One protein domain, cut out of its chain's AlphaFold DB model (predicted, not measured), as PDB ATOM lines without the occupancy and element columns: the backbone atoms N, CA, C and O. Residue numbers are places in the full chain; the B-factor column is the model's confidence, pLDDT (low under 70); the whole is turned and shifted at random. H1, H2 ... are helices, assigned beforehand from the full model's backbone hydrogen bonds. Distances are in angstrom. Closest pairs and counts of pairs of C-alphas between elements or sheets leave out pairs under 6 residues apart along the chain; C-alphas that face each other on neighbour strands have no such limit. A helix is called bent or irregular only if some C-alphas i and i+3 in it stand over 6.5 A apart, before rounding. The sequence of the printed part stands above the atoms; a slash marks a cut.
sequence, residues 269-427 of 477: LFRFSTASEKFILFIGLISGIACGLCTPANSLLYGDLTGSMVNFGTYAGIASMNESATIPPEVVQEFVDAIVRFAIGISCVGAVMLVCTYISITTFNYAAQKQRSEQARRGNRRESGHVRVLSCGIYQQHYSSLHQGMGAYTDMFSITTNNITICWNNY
ATOM      1  N   LEU A 269     173.072 185.951 164.826       61.59
ATOM      2  CA  LEU A 269     172.747 185.129 166.003       61.59
ATOM      3  C   LEU A 269     171.621 185.772 166.832       61.59
ATOM      4  O   LEU A 269     170.709 185.085 167.283       61.59
ATOM      5  N   PHE A 270     171.587 187.107 166.900       65.25
ATOM      6  CA  PHE A 270     170.559 187.881 167.607       65.25
ATOM      7  C   PHE A 270     169.284 188.132 166.783       65.25
ATOM      8  O   PHE A 270     168.439 188.940 167.176       65.25
ATOM      9  N   ARG A 271     169.092 187.448 165.642       68.00
ATOM     10  CA  ARG A 271     167.942 187.677 164.738       68.00
ATOM     11  C   ARG A 271     166.575 187.406 165.369       68.00
ATOM     12  O   ARG A 271     165.565 187.898 164.878       68.00
ATOM     13  N   PHE A 272     166.537 186.595 166.423       64.94
ATOM     14  CA  PHE A 272     165.310 186.281 167.158       64.94
ATOM     15  C   PHE A 272     165.094 187.187 168.365       64.94
ATOM     16  O   PHE A 272     164.088 187.030 169.052       64.94
ATOM     17  N   SER A 273     166.014 188.123 168.615       68.19
ATOM     18  CA  SER A 273     165.985 188.915 169.828       68.19
ATOM     19  C   SER A 273     165.052 190.118 169.719       68.19
ATOM     20  O   SER A 273     165.144 190.915 168.778       68.19
ATOM     21  N   THR A 274     164.159 190.255 170.695       79.38
ATOM     22  CA  THR A 274     163.206 191.369 170.785       79.38
ATOM     23  C   THR A 274     163.886 192.662 171.262       79.38
ATOM     24  O   THR A 274     165.004 192.646 171.776       79.38
ATOM     25  N   ALA A 275     163.238 193.820 171.086       80.44
ATOM     26  CA  ALA A 275     163.816 195.111 171.486       80.44
ATOM     27  C   ALA A 275     164.124 195.191 172.996       80.44
ATOM     28  O   ALA A 275     165.139 195.765 173.385       80.44
ATOM     29  N   SER A 276     163.300 194.558 173.837       80.12
ATOM     30  CA  SER A 276     163.537 194.476 175.282       80.12
ATOM     31  C   SER A 276     164.734 193.589 175.633       80.12
ATOM     32  O   SER A 276     165.476 193.905 176.556       80.12
ATOM     33  N   GLU A 277     164.989 192.523 174.876       78.62
ATOM     34  CA  GLU A 277     166.165 191.669 175.081       78.62
ATOM     35  C   GLU A 277     167.459 192.358 174.653       78.62
ATOM     36  O   GLU A 277     168.461 192.248 175.349       78.62
ATOM     37  N   LYS A 278     167.436 193.130 173.561       78.94
ATOM     38  CA  LYS A 278     168.584 193.955 173.156       78.94
ATOM     39  C   LYS A 278     168.934 195.000 174.219       78.94
ATOM     40  O   LYS A 278     170.108 195.241 174.466       78.94
ATOM     41  N   PHE A 279     167.925 195.577 174.873       86.31
ATOM     42  CA  PHE A 279     168.130 196.501 175.987       86.31
ATOM     43  C   PHE A 279     168.724 195.805 177.225       86.31
ATOM     44  O   PHE A 279     169.674 196.308 177.817       86.31
ATOM     45  N   ILE A 280     168.234 194.611 177.574       83.25
ATOM     46  CA  ILE A 280     168.783 193.802 178.675       83.25
ATOM     47  C   ILE A 280     170.240 193.399 178.399       83.25
ATOM     48  O   ILE A 280     171.084 193.507 179.285       83.25
ATOM     49  N   LEU A 281     170.556 192.997 177.164       75.88
ATOM     50  CA  LEU A 281     171.921 192.677 176.734       75.88
ATOM     51  C   LEU A 281     172.850 193.897 176.793       75.88
ATOM     52  O   LEU A 281     174.017 193.759 177.142       75.88
ATOM     53  N   PHE A 282     172.340 195.092 176.487       83.88
ATOM     54  CA  PHE A 282     173.105 196.334 176.601       83.88
ATOM     55  C   PHE A 282     173.457 196.667 178.060       83.88
ATOM     56  O   PHE A 282     174.594 197.034 178.348       83.88
ATOM     57  N   ILE A 283     172.519 196.471 178.993       88.38
ATOM     58  CA  ILE A 283     172.784 196.617 180.434       88.38
ATOM     59  C   ILE A 283     173.829 195.592 180.895       88.38
ATOM     60  O   ILE A 283     174.778 195.954 181.594       88.38
ATOM     61  N   GLY A 284     173.690 194.336 180.462       81.50
ATOM     62  CA  GLY A 284     174.664 193.281 180.743       81.50
ATOM     63  C   GLY A 284     176.063 193.625 180.236       81.50
ATOM     64  O   GLY A 284     177.036 193.462 180.964       81.50
ATOM     65  N   LEU A 285     176.165 194.198 179.033       80.56
ATOM     66  CA  LEU A 285     177.429 194.634 178.442       80.56
ATOM     67  C   LEU A 285     178.115 195.733 179.266       80.56
ATOM     68  O   LEU A 285     179.294 195.601 179.583       80.56
ATOM     69  N   ILE A 286     177.392 196.794 179.642       86.31
ATOM     70  CA  ILE A 286     177.950 197.879 180.472       86.31
ATOM     71  C   ILE A 286     178.440 197.323 181.812       86.31
ATOM     72  O   ILE A 286     179.538 197.645 182.263       86.31
ATOM     73  N   SER A 287     177.640 196.449 182.423       83.44
ATOM     74  CA  SER A 287     177.978 195.795 183.684       83.44
ATOM     75  C   SER A 287     179.205 194.881 183.556       83.44
ATOM     76  O   SER A 287     180.068 194.868 184.431       83.44
ATOM     77  N   GLY A 288     179.327 194.154 182.443       76.69
ATOM     78  CA  GLY A 288     180.493 193.330 182.126       76.69
ATOM     79  C   GLY A 288     181.772 194.150 181.951       76.69
ATOM     80  O   GLY A 288     182.811 193.765 182.478       76.69
ATOM     81  N   ILE A 289     181.694 195.311 181.292       80.19
ATOM     82  CA  ILE A 289     182.833 196.236 181.160       80.19
ATOM     83  C   ILE A 289     183.249 196.775 182.533       80.19
ATOM     84  O   ILE A 289     184.433 196.762 182.857       80.19
ATOM     85  N   ALA A 290     182.290 197.206 183.360       83.94
ATOM     86  CA  ALA A 290     182.572 197.698 184.709       83.94
ATOM     87  C   ALA A 290     183.264 196.632 185.577       83.94
ATOM     88  O   ALA A 290     184.238 196.939 186.257       83.94
ATOM     89  N   CYS A 291     182.823 195.371 185.486       80.25
ATOM     90  CA  CYS A 291     183.483 194.241 186.138       80.25
ATOM     91  C   CYS A 291     184.904 194.006 185.600       80.25
ATOM     92  O   CYS A 291     185.835 193.803 186.376       80.25
ATOM     93  N   GLY A 292     185.099 194.075 184.281       72.31
ATOM     94  CA  GLY A 292     186.418 193.915 183.665       72.31
ATOM     95  C   GLY A 292     187.423 194.997 184.081       72.31
ATOM     96  O   GLY A 292     188.623 194.726 184.128       72.31
ATOM     97  N   LEU A 293     186.954 196.203 184.421       79.12
ATOM     98  CA  LEU A 293     187.783 197.299 184.941       79.12
ATOM     99  C   LEU A 293     188.151 197.139 186.431       79.12
ATOM    100  O   LEU A 293     189.054 197.826 186.908       79.12
ATOM    101  N   CYS A 294     187.517 196.223 187.169       79.00
ATOM    102  CA  CYS A 294     187.878 195.945 188.563       79.00
ATOM    103  C   CYS A 294     189.286 195.339 188.689       79.00
ATOM    104  O   CYS A 294     190.006 195.655 189.633       79.00
ATOM    105  N   THR A 295     189.711 194.512 187.730       77.25
ATOM    106  CA  THR A 295     191.047 193.890 187.724       77.25
ATOM    107  C   THR A 295     192.189 194.916 187.638       77.25
ATOM    108  O   THR A 295     193.034 194.907 188.533       77.25
ATOM    109  N   PRO A 296     192.228 195.846 186.657       74.31
ATOM    110  CA  PRO A 296     193.251 196.895 186.632       74.31
ATOM    111  C   PRO A 296     193.185 197.815 187.852       74.31
ATOM    112  O   PRO A 296     194.228 198.209 188.369       74.31
ATOM    113  N   ALA A 297     191.984 198.122 188.356       77.81
ATOM    114  CA  ALA A 297     191.836 198.899 189.585       77.81
ATOM    115  C   ALA A 297     192.498 198.198 190.788       77.81
ATOM    116  O   ALA A 297     193.224 198.841 191.543       77.81
ATOM    117  N   ASN A 298     192.328 196.877 190.926       77.75
ATOM    118  CA  ASN A 298     193.006 196.088 191.958       77.75
ATOM    119  C   ASN A 298     194.531 196.113 191.800       77.75
ATOM    120  O   ASN A 298     195.242 196.252 192.794       77.75
ATOM    121  N   SER A 299     195.039 196.002 190.570       73.81
ATOM    122  CA  SER A 299     196.480 196.062 190.301       73.81
ATOM    123  C   SER A 299     197.092 197.416 190.667       73.81
ATOM    124  O   SER A 299     198.174 197.443 191.247       73.81
ATOM    125  N   LEU A 300     196.403 198.528 190.379       73.50
ATOM    126  CA  LEU A 300     196.859 199.872 190.752       73.50
ATOM    127  C   LEU A 300     196.889 200.057 192.274       73.50
ATOM    128  O   LEU A 300     197.914 200.455 192.817       73.50
ATOM    129  N   LEU A 301     195.813 199.671 192.968       77.69
ATOM    130  CA  LEU A 301     195.751 199.726 194.435       77.69
ATOM    131  C   LEU A 301     196.876 198.907 195.084       77.69
ATOM    132  O   LEU A 301     197.486 199.340 196.061       77.69
ATOM    133  N   TYR A 302     197.166 197.724 194.538       79.00
ATOM    134  CA  TYR A 302     198.257 196.884 195.022       79.00
ATOM    135  C   TYR A 302     199.637 197.498 194.742       79.00
ATOM    136  O   TYR A 302     200.527 197.414 195.591       79.00
ATOM    137  N   GLY A 303     199.816 198.133 193.579       69.69
ATOM    138  CA  GLY A 303     201.035 198.853 193.215       69.69
ATOM    139  C   GLY A 303     201.358 199.986 194.190       69.69
ATOM    140  O   GLY A 303     202.478 200.044 194.699       69.69
ATOM    141  N   ASP A 304     200.361 200.809 194.520       77.31
ATOM    142  CA  ASP A 304     200.501 201.918 195.470       77.31
ATOM    143  C   ASP A 304     200.873 201.415 196.875       77.31
ATOM    144  O   ASP A 304     201.843 201.888 197.469       77.31
ATOM    145  N   LEU A 305     200.168 200.393 197.385       82.19
ATOM    146  CA  LEU A 305     200.480 199.795 198.690       82.19
ATOM    147  C   LEU A 305     201.896 199.207 198.724       82.19
ATOM    148  O   LEU A 305     202.620 199.385 199.704       82.19
ATOM    149  N   THR A 306     202.297 198.516 197.655       75.69
ATOM    150  CA  THR A 306     203.643 197.943 197.532       75.69
ATOM    151  C   THR A 306     204.700 199.046 197.561       75.69
ATOM    152  O   THR A 306     205.695 198.910 198.269       75.69
ATOM    153  N   GLY A 307     204.476 200.161 196.861       74.25
ATOM    154  CA  GLY A 307     205.361 201.328 196.908       74.25
ATOM    155  C   GLY A 307     205.541 201.867 198.330       74.25
ATOM    156  O   GLY A 307     206.673 202.035 198.789       74.25
ATOM    157  N   SER A 308     204.443 202.049 199.070       78.88
ATOM    158  CA  SER A 308     204.493 202.494 200.470       78.88
ATOM    159  C   SER A 308     205.181 201.480 201.394       78.88
ATOM    160  O   SER A 308     205.927 201.885 202.285       78.88
ATOM    161  N   MET A 309     204.995 200.171 201.174       76.25
ATOM    162  CA  MET A 309     205.697 199.114 201.920       76.25
ATOM    163  C   MET A 309     207.210 199.152 201.695       76.25
ATOM    164  O   MET A 309     207.972 198.993 202.646       76.25
ATOM    165  N   VAL A 310     207.654 199.379 200.457       76.56
ATOM    166  CA  VAL A 310     209.082 199.496 200.122       76.56
ATOM    167  C   VAL A 310     209.696 200.728 200.784       76.56
ATOM    168  O   VAL A 310     210.778 200.637 201.372       76.56
ATOM    169  N   ASN A 311     208.990 201.863 200.750       78.56
ATOM    170  CA  ASN A 311     209.440 203.090 201.401       78.56
ATOM    171  C   ASN A 311     209.558 202.896 202.925       78.56
ATOM    172  O   ASN A 311     210.622 203.106 203.506       78.56
ATOM    173  N   PHE A 312     208.506 202.376 203.565       83.44
ATOM    174  CA  PHE A 312     208.511 202.070 204.996       83.44
ATOM    175  C   PHE A 312     209.609 201.062 205.372       83.44
ATOM    176  O   PHE A 312     210.337 201.270 206.342       83.44
ATOM    177  N   GLY A 313     209.779 199.995 204.585       72.81
ATOM    178  CA  GLY A 313     210.813 198.980 204.794       72.81
ATOM    179  C   GLY A 313     212.234 199.541 204.715       72.81
ATOM    180  O   GLY A 313     213.101 199.119 205.479       72.81
ATOM    181  N   THR A 314     212.465 200.539 203.859       74.44
ATOM    182  CA  THR A 314     213.751 201.243 203.761       74.44
ATOM    183  C   THR A 314     214.056 202.008 205.052       74.44
ATOM    184  O   THR A 314     215.129 201.832 205.631       74.44
ATOM    185  N   TYR A 315     213.104 202.802 205.554       77.50
ATOM    186  CA  TYR A 315     213.280 203.550 206.807       77.50
ATOM    187  C   TYR A 315     213.370 202.643 208.037       77.50
ATOM    188  O   TYR A 315     214.182 202.898 208.922       77.50
ATOM    189  N   ALA A 316     212.587 201.564 208.084       77.62
ATOM    190  CA  ALA A 316     212.681 200.561 209.140       77.62
ATOM    191  C   ALA A 316     214.046 199.851 209.133       77.62
ATOM    192  O   ALA A 316     214.623 199.610 210.192       77.62
ATOM    193  N   GLY A 317     214.597 199.580 207.945       74.00
ATOM    194  CA  GLY A 317     215.959 199.078 207.783       74.00
ATOM    195  C   GLY A 317     216.997 200.035 208.369       74.00
ATOM    196  O   GLY A 317     217.805 199.614 209.189       74.00
ATOM    197  N   ILE A 318     216.927 201.326 208.031       71.00
ATOM    198  CA  ILE A 318     217.842 202.354 208.562       71.00
ATOM    199  C   ILE A 318     217.721 202.470 210.091       71.00
ATOM    200  O   ILE A 318     218.734 202.475 210.786       71.00
ATOM    201  N   ALA A 319     216.495 202.504 210.624       74.94
ATOM    202  CA  ALA A 319     216.233 202.576 212.063       74.94
ATOM    203  C   ALA A 319     216.768 201.354 212.832       74.94
ATOM    204  O   ALA A 319     217.229 201.478 213.960       74.94
ATOM    205  N   SER A 320     216.769 200.168 212.213       70.50
ATOM    206  CA  SER A 320     217.346 198.962 212.823       70.50
ATOM    207  C   SER A 320     218.876 198.986 212.923       70.50
ATOM    208  O   SER A 320     219.447 198.223 213.697       70.50
ATOM    209  N   MET A 321     219.539 199.853 212.149       61.00
ATOM    210  CA  MET A 321     221.000 199.954 212.084       61.00
ATOM    211  C   MET A 321     221.578 201.070 212.959       61.00
ATOM    212  O   MET A 321     222.788 201.120 213.152       61.00
ATOM    213  N   ASN A 322     220.745 201.974 213.475       67.56
ATOM    214  CA  ASN A 322     221.188 203.092 214.294       67.56
ATOM    215  C   ASN A 322     220.188 203.307 215.437       67.56
ATOM    216  O   ASN A 322     219.062 203.722 215.188       67.56
ATOM    217  N   GLU A 323     220.602 203.066 216.687       64.06
ATOM    218  CA  GLU A 323     219.748 203.213 217.884       64.06
ATOM    219  C   GLU A 323     219.139 204.619 218.035       64.06
ATOM    220  O   GLU A 323     218.126 204.784 218.711       64.06
ATOM    221  N   SER A 324     219.727 205.635 217.392       63.28
ATOM    222  CA  SER A 324     219.206 207.009 217.385       63.28
ATOM    223  C   SER A 324     218.286 207.319 216.197       63.28
ATOM    224  O   SER A 324     217.597 208.342 216.206       63.28
ATOM    225  N   ALA A 325     218.262 206.474 215.163       65.75
ATOM    226  CA  ALA A 325     217.416 206.668 213.994       65.75
ATOM    227  C   ALA A 325     216.013 206.121 214.277       65.75
ATOM    228  O   ALA A 325     215.780 204.918 214.343       65.75
ATOM    229  N   THR A 326     215.055 207.027 214.428       74.12
ATOM    230  CA  THR A 326     213.637 206.679 214.521       74.12
ATOM    231  C   THR A 326     212.980 206.852 213.159       74.12
ATOM    232  O   THR A 326     213.342 207.740 212.385       74.12
ATOM    233  N   ILE A 327     212.021 205.981 212.844       79.75
ATOM    234  CA  ILE A 327     211.228 206.119 211.620       79.75
ATOM    235  C   ILE A 327     210.468 207.450 211.723       79.75
ATOM    236  O   ILE A 327     209.765 207.648 212.720       79.75
ATOM    237  N   PRO A 328     210.584 208.359 210.736       85.44
ATOM    238  CA  PRO A 328     209.863 209.620 210.775       85.44
ATOM    239  C   PRO A 328     208.356 209.364 210.926       85.44
ATOM    240  O   PRO A 328     207.812 208.525 210.201       85.44
ATOM    241  N   PRO A 329     207.656 210.077 211.827       86.06
ATOM    242  CA  PRO A 329     206.228 209.861 212.053       86.06
ATOM    243  C   PRO A 329     205.402 210.096 210.781       86.06
ATOM    244  O   PRO A 329     204.376 209.450 210.595       86.06
ATOM    245  N   GLU A 330     205.882 210.950 209.876       87.06
ATOM    246  CA  GLU A 330     205.285 211.192 208.558       87.06
ATOM    247  C   GLU A 330     205.255 209.926 207.688       87.06
ATOM    248  O   GLU A 330     204.222 209.622 207.101       87.06
ATOM    249  N   VAL A 331     206.336 209.139 207.675       85.44
ATOM    250  CA  VAL A 331     206.432 207.886 206.900       85.44
ATOM    251  C   VAL A 331     205.521 206.810 207.492       85.44
ATOM    252  O   VAL A 331     204.883 206.053 206.761       85.44
ATOM    253  N   VAL A 332     205.428 206.749 208.826       87.25
ATOM    254  CA  VAL A 332     204.495 205.842 209.513       87.25
ATOM    255  C   VAL A 332     203.051 206.211 209.166       87.25
ATOM    256  O   VAL A 332     202.259 205.334 208.826       87.25
ATOM    257  N   GLN A 333     202.716 207.501 209.220       90.12
ATOM    258  CA  GLN A 333     201.381 208.000 208.908       90.12
ATOM    259  C   GLN A 333     201.016 207.740 207.443       90.12
ATOM    260  O   GLN A 333     199.927 207.245 207.172       90.12
ATOM    261  N   GLU A 334     201.929 208.005 206.507       88.12
ATOM    262  CA  GLU A 334     201.732 207.747 205.078       88.12
ATOM    263  C   GLU A 334     201.501 206.256 204.797       88.12
ATOM    264  O   GLU A 334     200.607 205.896 204.028       88.12
ATOM    265  N   PHE A 335     202.249 205.373 205.463       89.62
ATOM    266  CA  PHE A 335     202.067 203.929 205.337       89.62
ATOM    267  C   PHE A 335     200.706 203.462 205.872       89.62
ATOM    268  O   PHE A 335     200.009 202.687 205.212       89.62
ATOM    269  N   VAL A 336     200.299 203.954 207.045       91.88
ATOM    270  CA  VAL A 336     198.983 203.645 207.626       91.88
ATOM    271  C   VAL A 336     197.857 204.171 206.731       91.88
ATOM    272  O   VAL A 336     196.911 203.434 206.446       91.88
ATOM    273  N   ASP A 337     197.978 205.396 206.221       91.56
ATOM    274  CA  ASP A 337     197.028 205.984 205.275       91.56
ATOM    275  C   ASP A 337     196.931 205.156 203.985       91.56
ATOM    276  O   ASP A 337     195.828 204.928 203.479       91.56
ATOM    277  N   ALA A 338     198.056 204.655 203.465       88.12
ATOM    278  CA  ALA A 338     198.085 203.781 202.295       88.12
ATOM    279  C   ALA A 338     197.363 202.449 202.551       88.12
ATOM    280  O   ALA A 338     196.560 202.023 201.719       88.12
ATOM    281  N   ILE A 339     197.563 201.819 203.716       90.75
ATOM    282  CA  ILE A 339     196.833 200.600 204.110       90.75
ATOM    283  C   ILE A 339     195.327 200.867 204.179       90.75
ATOM    284  O   ILE A 339     194.533 200.071 203.674       90.75
ATOM    285  N   VAL A 340     194.917 201.986 204.781       94.44
ATOM    286  CA  VAL A 340     193.498 202.350 204.902       94.44
ATOM    287  C   VAL A 340     192.881 202.595 203.523       94.44
ATOM    288  O   VAL A 340     191.812 202.057 203.227       94.44
ATOM    289  N   ARG A 341     193.561 203.343 202.646       88.50
ATOM    290  CA  ARG A 341     193.115 203.569 201.260       88.50
ATOM    291  C   ARG A 341     193.021 202.265 200.479       88.50
ATOM    292  O   ARG A 341     192.039 202.068 199.769       88.50
ATOM    293  N   PHE A 342     193.985 201.362 200.650       89.31
ATOM    294  CA  PHE A 342     193.959 200.040 200.034       89.31
ATOM    295  C   PHE A 342     192.757 199.214 200.513       89.31
ATOM    296  O   PHE A 342     192.009 198.687 199.693       89.31
ATOM    297  N   ALA A 343     192.523 199.148 201.827       91.56
ATOM    298  CA  ALA A 343     191.427 198.385 202.423       91.56
ATOM    299  C   ALA A 343     190.041 198.908 202.003       91.56
ATOM    300  O   ALA A 343     189.137 198.126 201.693       91.56
ATOM    301  N   ILE A 344     189.868 200.231 201.953       94.56
ATOM    302  CA  ILE A 344     188.639 200.857 201.448       94.56
ATOM    303  C   ILE A 344     188.503 200.606 199.942       94.56
ATOM    304  O   ILE A 344     187.447 200.163 199.489       94.56
ATOM    305  N   GLY A 345     189.574 200.824 199.174       90.31
ATOM    306  CA  GLY A 345     189.598 200.635 197.726       90.31
ATOM    307  C   GLY A 345     189.213 199.215 197.316       90.31
ATOM    308  O   GLY A 345     188.296 199.041 196.515       90.31
ATOM    309  N   ILE A 346     189.832 198.195 197.921       87.56
ATOM    310  CA  ILE A 346     189.552 196.787 197.607       87.56
ATOM    311  C   ILE A 346     188.128 196.383 198.009       87.56
ATOM    312  O   ILE A 346     187.478 195.613 197.302       87.56
ATOM    313  N   SER A 347     187.600 196.955 199.097       94.75
ATOM    314  CA  SER A 347     186.216 196.728 199.536       94.75
ATOM    315  C   SER A 347     185.207 197.320 198.549       94.75
ATOM    316  O   SER A 347     184.234 196.660 198.180       94.75
ATOM    317  N   CYS A 348     185.451 198.545 198.072       93.81
ATOM    318  CA  CYS A 348     184.633 199.190 197.045       93.81
ATOM    319  C   CYS A 348     184.687 198.432 195.715       93.81
ATOM    320  O   CYS A 348     183.639 198.173 195.122       93.81
ATOM    321  N   VAL A 349     185.880 198.028 195.267       88.19
ATOM    322  CA  VAL A 349     186.035 197.229 194.044       88.19
ATOM    323  C   VAL A 349     185.328 195.880 194.184       88.19
ATOM    324  O   VAL A 349     184.604 195.488 193.274       88.19
ATOM    325  N   GLY A 350     185.447 195.206 195.331       84.06
ATOM    326  CA  GLY A 350     184.740 193.953 195.605       84.06
ATOM    327  C   GLY A 350     183.216 194.101 195.551       84.06
ATOM    328  O   GLY A 350     182.538 193.267 194.950       84.06
ATOM    329  N   ALA A 351     182.670 195.185 196.109       94.31
ATOM    330  CA  ALA A 351     181.237 195.470 196.054       94.31
ATOM    331  C   ALA A 351     180.750 195.737 194.619       94.31
ATOM    332  O   ALA A 351     179.733 195.180 194.198       94.31
ATOM    333  N   VAL A 352     181.492 196.545 193.852       90.88
ATOM    334  CA  VAL A 352     181.193 196.812 192.435       90.88
ATOM    335  C   VAL A 352     181.263 195.520 191.628       90.88
ATOM    336  O   VAL A 352     180.325 195.206 190.901       90.88
ATOM    337  N   MET A 353     182.319 194.727 191.811       86.50
ATOM    338  CA  MET A 353     182.506 193.453 191.124       86.50
ATOM    339  C   MET A 353     181.354 192.490 191.411       86.50
ATOM    340  O   MET A 353     180.816 191.902 190.475       86.50
ATOM    341  N   LEU A 354     180.911 192.373 192.665       87.12
ATOM    342  CA  LEU A 354     179.790 191.512 193.044       87.12
ATOM    343  C   LEU A 354     178.498 191.918 192.322       87.12
ATOM    344  O   LEU A 354     177.855 191.084 191.681       87.12
ATOM    345  N   VAL A 355     178.132 193.201 192.393       92.62
ATOM    346  CA  VAL A 355     176.893 193.713 191.788       92.62
ATOM    347  C   VAL A 355     176.950 193.603 190.266       92.62
ATOM    348  O   VAL A 355     176.013 193.103 189.637       92.62
ATOM    349  N   CYS A 356     178.062 194.025 189.666       86.06
ATOM    350  CA  CYS A 356     178.215 194.049 188.221       86.06
ATOM    351  C   CYS A 356     178.292 192.644 187.614       86.06
ATOM    352  O   CYS A 356     177.704 192.403 186.555       86.06
ATOM    353  N   THR A 357     178.955 191.702 188.289       83.12
ATOM    354  CA  THR A 357     179.010 190.296 187.862       83.12
ATOM    355  C   THR A 357     177.624 189.673 187.896       83.12
ATOM    356  O   THR A 357     177.207 189.055 186.917       83.12
ATOM    357  N   TYR A 358     176.874 189.888 188.982       87.06
ATOM    358  CA  TYR A 358     175.516 189.369 189.109       87.06
ATOM    359  C   TYR A 358     174.610 189.890 187.988       87.06
ATOM    360  O   TYR A 358     174.014 189.099 187.258       87.06
ATOM    361  N   ILE A 359     174.567 191.212 187.783       87.44
ATOM    362  CA  ILE A 359     173.751 191.825 186.724       87.44
ATOM    363  C   ILE A 359     174.168 191.291 185.350       87.44
ATOM    364  O   ILE A 359     173.310 190.911 184.553       87.44
ATOM    365  N   SER A 360     175.468 191.219 185.073       79.75
ATOM    366  CA  SER A 360     175.982 190.756 183.784       79.75
ATOM    367  C   SER A 360     175.583 189.301 183.507       79.75
ATOM    368  O   SER A 360     174.864 189.021 182.546       79.75
ATOM    369  N   ILE A 361     175.923 188.373 184.405       74.94
ATOM    370  CA  ILE A 361     175.630 186.943 184.237       74.94
ATOM    371  C   ILE A 361     174.121 186.692 184.151       74.94
ATOM    372  O   ILE A 361     173.660 185.950 183.281       74.94
ATOM    373  N   THR A 362     173.320 187.313 185.022       80.81
ATOM    374  CA  THR A 362     171.867 187.111 185.029       80.81
ATOM    375  C   THR A 362     171.214 187.642 183.754       80.81
ATOM    376  O   THR A 362     170.343 186.972 183.200       80.81
ATOM    377  N   THR A 363     171.634 188.805 183.247       80.69
ATOM    378  CA  THR A 363     171.056 189.391 182.026       80.69
ATOM    379  C   THR A 363     171.412 188.594 180.772       80.69
ATOM    380  O   THR A 363     170.516 188.310 179.970       80.69
ATOM    381  N   PHE A 364     172.665 188.143 180.628       74.06
ATOM    382  CA  PHE A 364     173.071 187.269 179.520       74.06
ATOM    383  C   PHE A 364     172.376 185.904 179.580       74.06
ATOM    384  O   PHE A 364     171.832 185.451 178.571       74.06
ATOM    385  N   ASN A 365     172.292 185.278 180.760       73.56
ATOM    386  CA  ASN A 365     171.591 184.001 180.928       73.56
ATOM    387  C   ASN A 365     170.086 184.117 180.665       73.56
ATOM    388  O   ASN A 365     169.499 183.246 180.015       73.56
ATOM    389  N   TYR A 366     169.454 185.201 181.117       79.44
ATOM    390  CA  TYR A 366     168.040 185.457 180.856       79.44
ATOM    391  C   TYR A 366     167.766 185.640 179.357       79.44
ATOM    392  O   TYR A 366     166.858 185.010 178.806       79.44
ATOM    393  N   ALA A 367     168.572 186.458 178.670       73.19
ATOM    394  CA  ALA A 367     168.447 186.670 177.230       73.19
ATOM    395  C   ALA A 367     168.665 185.365 176.444       73.19
ATOM    396  O   ALA A 367     167.887 185.051 175.538       73.19
ATOM    397  N   ALA A 368     169.652 184.559 176.848       68.69
ATOM    398  CA  ALA A 368     169.942 183.255 176.264       68.69
ATOM    399  C   ALA A 368     168.759 182.279 176.363       68.69
ATOM    400  O   ALA A 368     168.335 181.688 175.366       68.69
ATOM    401  N   GLN A 369     168.187 182.126 177.562       71.19
ATOM    402  CA  GLN A 369     167.055 181.226 177.807       71.19
ATOM    403  C   GLN A 369     165.800 181.648 177.037       71.19
ATOM    404  O   GLN A 369     165.046 180.802 176.548       71.19
ATOM    405  N   LYS A 370     165.574 182.954 176.894       73.50
ATOM    406  CA  LYS A 370     164.411 183.481 176.179       73.50
ATOM    407  C   LYS A 370     164.536 183.344 174.661       73.50
ATOM    408  O   LYS A 370     163.579 182.950 173.999       73.50
ATOM    409  N   GLN A 371     165.726 183.569 174.105       67.44
ATOM    410  CA  GLN A 371     165.987 183.270 172.696       67.44
ATOM    411  C   GLN A 371     165.822 181.770 172.403       67.44
ATOM    412  O   GLN A 371     165.263 181.408 171.364       67.44
ATOM    413  N   ARG A 372     166.222 180.897 173.344       67.44
ATOM    414  CA  ARG A 372     166.002 179.444 173.261       67.44
ATOM    415  C   ARG A 372     164.517 179.097 173.168       67.44
ATOM    416  O   ARG A 372     164.127 178.322 172.294       67.44
ATOM    417  N   SER A 373     163.688 179.651 174.054       69.12
ATOM    418  CA  SER A 373     162.254 179.336 174.078       69.12
ATOM    419  C   SER A 373     161.548 179.794 172.799       69.12
ATOM    420  O   SER A 373     160.732 179.049 172.252       69.12
ATOM    421  N   GLU A 374     161.919 180.953 172.247       70.69
ATOM    422  CA  GLU A 374     161.339 181.457 170.998       70.69
ATOM    423  C   GLU A 374     161.806 180.661 169.763       70.69
ATOM    424  O   GLU A 374     161.001 180.404 168.863       70.69
ATOM    425  N   GLN A 375     163.061 180.197 169.725       66.25
ATOM    426  CA  GLN A 375     163.541 179.290 168.672       66.25
ATOM    427  C   GLN A 375     162.827 177.930 168.719       66.25
ATOM    428  O   GLN A 375     162.308 177.480 167.695       66.25
ATOM    429  N   ALA A 376     162.721 177.310 169.900       65.38
ATOM    430  CA  ALA A 376     162.034 176.028 170.081       65.38
ATOM    431  C   ALA A 376     160.548 176.111 169.694       65.38
ATOM    432  O   ALA A 376     160.024 175.229 169.009       65.38
ATOM    433  N   ARG A 377     159.871 177.211 170.057       67.38
ATOM    434  CA  ARG A 377     158.471 177.472 169.687       67.38
ATOM    435  C   ARG A 377     158.269 177.564 168.170       67.38
ATOM    436  O   ARG A 377     157.231 177.132 167.668       67.38
ATOM    437  N   ARG A 378     159.239 178.119 167.435       65.44
ATOM    438  CA  ARG A 378     159.193 178.250 165.967       65.44
ATOM    439  C   ARG A 378     159.600 176.966 165.240       65.44
ATOM    440  O   ARG A 378     158.987 176.657 164.222       65.44
ATOM    441  N   GLY A 379     160.563 176.212 165.771       62.59
ATOM    442  CA  GLY A 379     160.962 174.899 165.247       62.59
ATOM    443  C   GLY A 379     159.842 173.862 165.360       62.59
ATOM    444  O   GLY A 379     159.495 173.218 164.375       62.59
ATOM    445  N   ASN A 380     159.159 173.805 166.510       60.78
ATOM    446  CA  ASN A 380     158.017 172.905 166.724       60.78
ATOM    447  C   ASN A 380     156.817 173.165 165.794       60.78
ATOM    448  O   ASN A 380     155.953 172.303 165.680       60.78
ATOM    449  N   ARG A 381     156.732 174.333 165.138       60.09
ATOM    450  CA  ARG A 381     155.688 174.615 164.135       60.09
ATOM    451  C   ARG A 381     156.022 174.094 162.735       60.09
ATOM    452  O   ARG A 381     155.133 174.111 161.892       60.09
ATOM    453  N   ARG A 382     157.271 173.699 162.459       55.94
ATOM    454  CA  ARG A 382     157.744 173.369 161.102       55.94
ATOM    455  C   ARG A 382     157.927 171.873 160.819       55.94
ATOM    456  O   ARG A 382     158.002 171.532 159.646       55.94
ATOM    457  N   GLU A 383     157.960 170.989 161.820       54.53
ATOM    458  CA  GLU A 383     158.322 169.571 161.616       54.53
ATOM    459  C   GLU A 383     157.324 168.563 162.218       54.53
ATOM    460  O   GLU A 383     156.822 168.747 163.327       54.53
ATOM    461  N   SER A 384     157.071 167.468 161.482       51.53
ATOM    462  CA  SER A 384     156.249 166.316 161.895       51.53
ATOM    463  C   SER A 384     157.102 165.204 162.541       51.53
ATOM    464  O   SER A 384     158.304 165.104 162.298       51.53
ATOM    465  N   GLY A 385     156.482 164.362 163.378       52.75
ATOM    466  CA  GLY A 385     157.075 163.645 164.526       52.75
ATOM    467  C   GLY A 385     158.369 162.816 164.388       52.75
ATOM    468  O   GLY A 385     158.998 162.589 165.415       52.75
ATOM    469  N   HIS A 386     158.817 162.405 163.196       43.25
ATOM    470  CA  HIS A 386     160.071 161.640 163.028       43.25
ATOM    471  C   HIS A 386     161.330 162.523 162.909       43.25
ATOM    472  O   HIS A 386     162.402 162.122 163.352       43.25
ATOM    473  N   VAL A 387     161.209 163.755 162.395       49.38
ATOM    474  CA  VAL A 387     162.341 164.708 162.277       49.38
ATOM    475  C   VAL A 387     162.684 165.345 163.636       49.38
ATOM    476  O   VAL A 387     163.803 165.787 163.884       49.38
ATOM    477  N   ARG A 388     161.745 165.273 164.588       45.84
ATOM    478  CA  ARG A 388     161.875 165.810 165.950       45.84
ATOM    479  C   ARG A 388     163.030 165.214 166.765       45.84
ATOM    480  O   ARG A 388     163.577 165.924 167.602       45.84
ATOM    481  N   VAL A 389     163.385 163.941 166.562       44.28
ATOM    482  CA  VAL A 389     164.364 163.228 167.412       44.28
ATOM    483  C   VAL A 389     165.808 163.492 166.966       44.28
ATOM    484  O   VAL A 389     166.651 163.794 167.808       44.28
ATOM    485  N   LEU A 390     166.077 163.475 165.654       40.44
ATOM    486  CA  LEU A 390     167.396 163.777 165.070       40.44
ATOM    487  C   LEU A 390     167.764 165.263 165.197       40.44
ATOM    488  O   LEU A 390     168.891 165.595 165.561       40.44
ATOM    489  N   SER A 391     166.789 166.157 165.000       41.38
ATOM    490  CA  SER A 391     166.955 167.589 165.244       41.38
ATOM    491  C   SER A 391     167.332 167.857 166.711       41.38
ATOM    492  O   SER A 391     168.238 168.642 166.977       41.38
ATOM    493  N   CYS A 392     166.713 167.181 167.685       41.75
ATOM    494  CA  CYS A 392     166.922 167.459 169.112       41.75
ATOM    495  C   CYS A 392     168.392 167.327 169.561       41.75
ATOM    496  O   CYS A 392     168.864 168.186 170.300       41.75
ATOM    497  N   GLY A 393     169.134 166.318 169.081       42.22
ATOM    498  CA  GLY A 393     170.548 166.109 169.440       42.22
ATOM    499  C   GLY A 393     171.485 167.198 168.903       42.22
ATOM    500  O   GLY A 393     172.272 167.768 169.658       42.22
ATOM    501  N   ILE A 394     171.327 167.566 167.627       42.41
ATOM    502  CA  ILE A 394     172.117 168.627 166.978       42.41
ATOM    503  C   ILE A 394     171.743 170.001 167.550       42.41
ATOM    504  O   ILE A 394     172.620 170.814 167.836       42.41
ATOM    505  N   TYR A 395     170.452 170.251 167.806       44.47
ATOM    506  CA  TYR A 395     170.005 171.468 168.485       44.47
ATOM    507  C   TYR A 395     170.531 171.544 169.921       44.47
ATOM    508  O   TYR A 395     170.888 172.638 170.341       44.47
ATOM    509  N   GLN A 396     170.621 170.431 170.659       42.44
ATOM    510  CA  GLN A 396     171.170 170.382 172.020       42.44
ATOM    511  C   GLN A 396     172.688 170.652 172.042       42.44
ATOM    512  O   GLN A 396     173.165 171.331 172.951       42.44
ATOM    513  N   GLN A 397     173.432 170.184 171.035       43.44
ATOM    514  CA  GLN A 397     174.876 170.409 170.897       43.44
ATOM    515  C   GLN A 397     175.198 171.837 170.423       43.44
ATOM    516  O   GLN A 397     176.046 172.504 171.002       43.44
ATOM    517  N   HIS A 398     174.452 172.379 169.454       48.84
ATOM    518  CA  HIS A 398     174.558 173.796 169.077       48.84
ATOM    519  C   HIS A 398     174.109 174.725 170.227       48.84
ATOM    520  O   HIS A 398     174.605 175.841 170.383       48.84
ATOM    521  N   TYR A 399     173.184 174.248 171.068       50.06
ATOM    522  CA  TYR A 399     172.678 174.923 172.264       50.06
ATOM    523  C   TYR A 399     173.694 174.983 173.409       50.06
ATOM    524  O   TYR A 399     173.832 176.048 174.012       50.06
ATOM    525  N   SER A 400     174.403 173.889 173.714       49.38
ATOM    526  CA  SER A 400     175.472 173.922 174.720       49.38
ATOM    527  C   SER A 400     176.563 174.900 174.296       49.38
ATOM    528  O   SER A 400     176.980 175.716 175.113       49.38
ATOM    529  N   SER A 401     176.913 174.922 173.006       49.22
ATOM    530  CA  SER A 401     177.876 175.868 172.438       49.22
ATOM    531  C   SER A 401     177.407 177.327 172.500       49.22
ATOM    532  O   SER A 401     178.205 178.205 172.812       49.22
ATOM    533  N   LEU A 402     176.122 177.619 172.253       51.50
ATOM    534  CA  LEU A 402     175.593 178.990 172.327       51.50
ATOM    535  C   LEU A 402     175.443 179.481 173.780       51.50
ATOM    536  O   LEU A 402     175.689 180.651 174.062       51.50
ATOM    537  N   HIS A 403     175.050 178.600 174.706       51.28
ATOM    538  CA  HIS A 403     174.954 178.917 176.133       51.28
ATOM    539  C   HIS A 403     176.342 179.092 176.767       51.28
ATOM    540  O   HIS A 403     176.549 180.074 177.475       51.28
ATOM    541  N   GLN A 404     177.306 178.218 176.438       54.03
ATOM    542  CA  GLN A 404     178.718 178.411 176.788       54.03
ATOM    543  C   GLN A 404     179.272 179.691 176.169       54.03
ATOM    544  O   GLN A 404     179.887 180.469 176.879       54.03
ATOM    545  N   GLY A 405     179.013 179.954 174.885       55.31
ATOM    546  CA  GLY A 405     179.493 181.160 174.208       55.31
ATOM    547  C   GLY A 405     178.927 182.448 174.807       55.31
ATOM    548  O   GLY A 405     179.656 183.423 174.948       55.31
ATOM    549  N   MET A 406     177.649 182.451 175.208       54.12
ATOM    550  CA  MET A 406     177.028 183.622 175.834       54.12
ATOM    551  C   MET A 406     177.433 183.844 177.291       54.12
ATOM    552  O   MET A 406     177.626 184.992 177.683       54.12
ATOM    553  N   GLY A 407     177.586 182.771 178.071       51.34
ATOM    554  CA  GLY A 407     178.156 182.842 179.419       51.34
ATOM    555  C   GLY A 407     179.630 183.251 179.399       51.34
ATOM    556  O   GLY A 407     180.054 184.046 180.225       51.34
ATOM    557  N   ALA A 408     180.386 182.810 178.392       53.50
ATOM    558  CA  ALA A 408     181.793 183.152 178.222       53.50
ATOM    559  C   ALA A 408     182.038 184.610 177.806       53.50
ATOM    560  O   ALA A 408     183.182 185.045 177.856       53.50
ATOM    561  N   TYR A 409     181.025 185.403 177.415       58.00
ATOM    562  CA  TYR A 409     181.258 186.819 177.094       58.00
ATOM    563  C   TYR A 409     181.687 187.626 178.322       58.00
ATOM    564  O   TYR A 409     182.518 188.518 178.182       58.00
ATOM    565  N   THR A 410     181.189 187.313 179.523       52.81
ATOM    566  CA  THR A 410     181.618 188.005 180.754       52.81
ATOM    567  C   THR A 410     183.079 187.713 181.080       52.81
ATOM    568  O   THR A 410     183.837 188.624 181.428       52.81
ATOM    569  N   ASP A 411     183.487 186.464 180.870       53.75
ATOM    570  CA  ASP A 411     184.869 186.025 181.030       53.75
ATOM    571  C   ASP A 411     185.745 186.626 179.928       53.75
ATOM    572  O   ASP A 411     186.831 187.119 180.206       53.75
ATOM    573  N   MET A 412     185.244 186.706 178.693       59.53
ATOM    574  CA  MET A 412     185.941 187.321 177.567       59.53
ATOM    575  C   MET A 412     186.193 188.810 177.804       59.53
ATOM    576  O   MET A 412     187.299 189.268 177.538       59.53
ATOM    577  N   PHE A 413     185.228 189.574 178.329       57.88
ATOM    578  CA  PHE A 413     185.447 190.989 178.649       57.88
ATOM    579  C   PHE A 413     186.470 191.163 179.770       57.88
ATOM    580  O   PHE A 413     187.346 192.012 179.642       57.88
ATOM    581  N   SER A 414     186.421 190.317 180.800       55.66
ATOM    582  CA  SER A 414     187.370 190.346 181.922       55.66
ATOM    583  C   SER A 414     188.788 189.952 181.493       55.66
ATOM    584  O   SER A 414     189.760 190.599 181.870       55.66
ATOM    585  N   ILE A 415     188.914 188.926 180.649       58.59
ATOM    586  CA  ILE A 415     190.183 188.491 180.053       58.59
ATOM    587  C   ILE A 415     190.703 189.557 179.084       58.59
ATOM    588  O   ILE A 415     191.891 189.849 179.084       58.59
ATOM    589  N   THR A 416     189.835 190.189 178.290       57.94
ATOM    590  CA  THR A 416     190.237 191.223 177.324       57.94
ATOM    591  C   THR A 416     190.712 192.492 178.024       57.94
ATOM    592  O   THR A 416     191.730 193.043 177.623       57.94
ATOM    593  N   THR A 417     190.050 192.955 179.089       58.69
ATOM    594  CA  THR A 417     190.513 194.125 179.858       58.69
ATOM    595  C   THR A 417     191.782 193.825 180.650       58.69
ATOM    596  O   THR A 417     192.680 194.670 180.700       58.69
ATOM    597  N   ASN A 418     191.902 192.616 181.210       56.84
ATOM    598  CA  ASN A 418     193.129 192.150 181.851       56.84
ATOM    599  C   ASN A 418     194.287 192.111 180.843       56.84
ATOM    600  O   ASN A 418     195.324 192.721 181.073       56.84
ATOM    601  N   ASN A 419     194.066 191.520 179.669       56.19
ATOM    602  CA  ASN A 419     195.059 191.458 178.602       56.19
ATOM    603  C   ASN A 419     195.375 192.837 178.017       56.19
ATOM    604  O   ASN A 419     196.517 193.070 177.670       56.19
ATOM    605  N   ILE A 420     194.436 193.786 177.928       58.88
ATOM    606  CA  ILE A 420     194.743 195.168 177.509       58.88
ATOM    607  C   ILE A 420     195.643 195.859 178.543       58.88
ATOM    608  O   ILE A 420     196.581 196.552 178.164       58.88
ATOM    609  N   THR A 421     195.400 195.636 179.836       53.03
ATOM    610  CA  THR A 421     196.212 196.198 180.930       53.03
ATOM    611  C   THR A 421     197.612 195.577 180.968       53.03
ATOM    612  O   THR A 421     198.605 196.283 181.137       53.03
ATOM    613  N   ILE A 422     197.707 194.260 180.765       51.62
ATOM    614  CA  ILE A 422     198.978 193.528 180.707       51.62
ATOM    615  C   ILE A 422     199.734 193.871 179.414       51.62
ATOM    616  O   ILE A 422     200.923 194.179 179.467       51.62
ATOM    617  N   CYS A 423     199.052 193.936 178.268       50.78
ATOM    618  CA  CYS A 423     199.636 194.351 176.992       50.78
ATOM    619  C   CYS A 423     200.129 195.802 177.027       50.78
ATOM    620  O   CYS A 423     201.167 196.089 176.439       50.78
ATOM    621  N   TRP A 424     199.460 196.708 177.745       54.09
ATOM    622  CA  TRP A 424     199.960 198.076 177.914       54.09
ATOM    623  C   TRP A 424     201.347 198.112 178.579       54.09
ATOM    624  O   TRP A 424     202.145 198.989 178.266       54.09
ATOM    625  N   ASN A 425     201.662 197.128 179.429       52.00
ATOM    626  CA  ASN A 425     202.920 197.077 180.174       52.00
ATOM    627  C   ASN A 425     203.925 196.022 179.669       52.00
ATOM    628  O   ASN A 425     205.079 196.092 180.068       52.00
ATOM    629  N   ASN A 426     203.534 195.025 178.854       59.81
ATOM    630  CA  ASN A 426     204.434 193.940 178.411       59.81
ATOM    631  C   ASN A 426     203.957 193.127 177.171       59.81
ATOM    632  O   ASN A 426     204.200 191.920 177.085       59.81
ATOM    633  N   TYR A 427     203.315 193.744 176.162       57.19
ATOM    634  CA  TYR A 427     202.667 192.990 175.057       57.19
ATOM    635  C   TYR A 427     203.576 192.031 174.263       57.19
ATOM    636  O   TYR A 427     203.108 191.015 173.748       57.19
TER     637      TYR A 427
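Overview. This is residues 269 to 427 of the 477 residues of the protein "(California timema) hypothetical protein" of Timema californicum (UniProt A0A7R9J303). A long, slender rod is built along one very long helix, H4, with H2 and H3 following each other end to end along it in the opposite direction. H5 folds back at the far end of H4 as a loose helical hairpin, packs on H4 with residues 403 to 410, and is kinked by 42 degrees near residue 410, from where its last part crosses the junction of H2 and H3. The printed part has 159 residues with five named helices, in the order H1, H2, H3, H4, H5, and no named strand; the class is all helix. The whole is extended, with a radius of gyration of the C-alphas of 25.6 A and spans of 93 by 28 by 23 A.

Along the chain. H1, residues 269 to 272, begins with C-alpha 269 at (172.747, 185.129, 166.003); it is irregular, its C-alphas 269 and 272 being 7.6 A apart. H2 is residues 275 to 292, 25.7 A from first to last C-alpha, and H3 is residues 294 to 321, 40.8 A. H4, residues 329 to 379, runs 73.9 A from C-alpha 329 at (206.228, 209.861, 212.053). H5, residues 387 to 427, measures 50.9 A and ends with C-alpha 427 at (202.667, 192.990, 175.057); it is neither bent nor irregular, but only just: C-alphas 424 and 427 are 6.4 A apart.

Arrangement. H4 is the hub and touches the other four helices. H2, H3, H4 and H5 form a bundle, a set of helices that touch one another in part along their lengths, with helix packing part aligned and part crossed: of 5 pairs of helices that touch and have a tilt, 3 are at a shallow tilt. H1 only just touches H4, with 3 pairs of C-alphas within 8 A; the closest are Phe 272 and Gln 371, 6.3 A. H2 touches residues 352 to 367 of H4 at a shallow tilt of 27 degrees, opposite ways; the closest C-alphas are Gly 284 and Ser 360, 4.2 A. H3 and H4 are a hairpin at a shallow tilt of 20 degrees, and the closest C-alphas are Ser 308 and Phe 335, 5.6 A. H4 and H5 are a hairpin at a shallow tilt of 22 degrees, and the closest C-alphas are Phe 364 and Met 406, 6.5 A. H5 touches H2, the same way at a tilt of 38 degrees, only just steep, where the C-alphas of Gly 292 and Ser 414 are closest, 4.1 A. H5 also touches H3 with residues 414 to 421 alone, closest at the C-alphas of Pro 296 and Thr 421, 6.5 A. H2 and H3 meet only through their link. H1 is apart from H3 and H5. In H2, H3 and H4 every O i to N i+4 pair is within hydrogen-bond range, in H5 32 of 37 are, and H1 is too short for such a pair.

Size, cuts and confidence. The two C-alphas farthest apart, Ser 324 and Ser 384, are 93.3 A apart. The printed part has no cut. The links H1 to H2 and H2 to H3 are tight, H3 to H4 and H4 to H5 are short, and none is long. The mean pLDDT of the printed part is 70.8; 68 residues are under 70, among them residues 375 to 427, and H5 has a mean of 51.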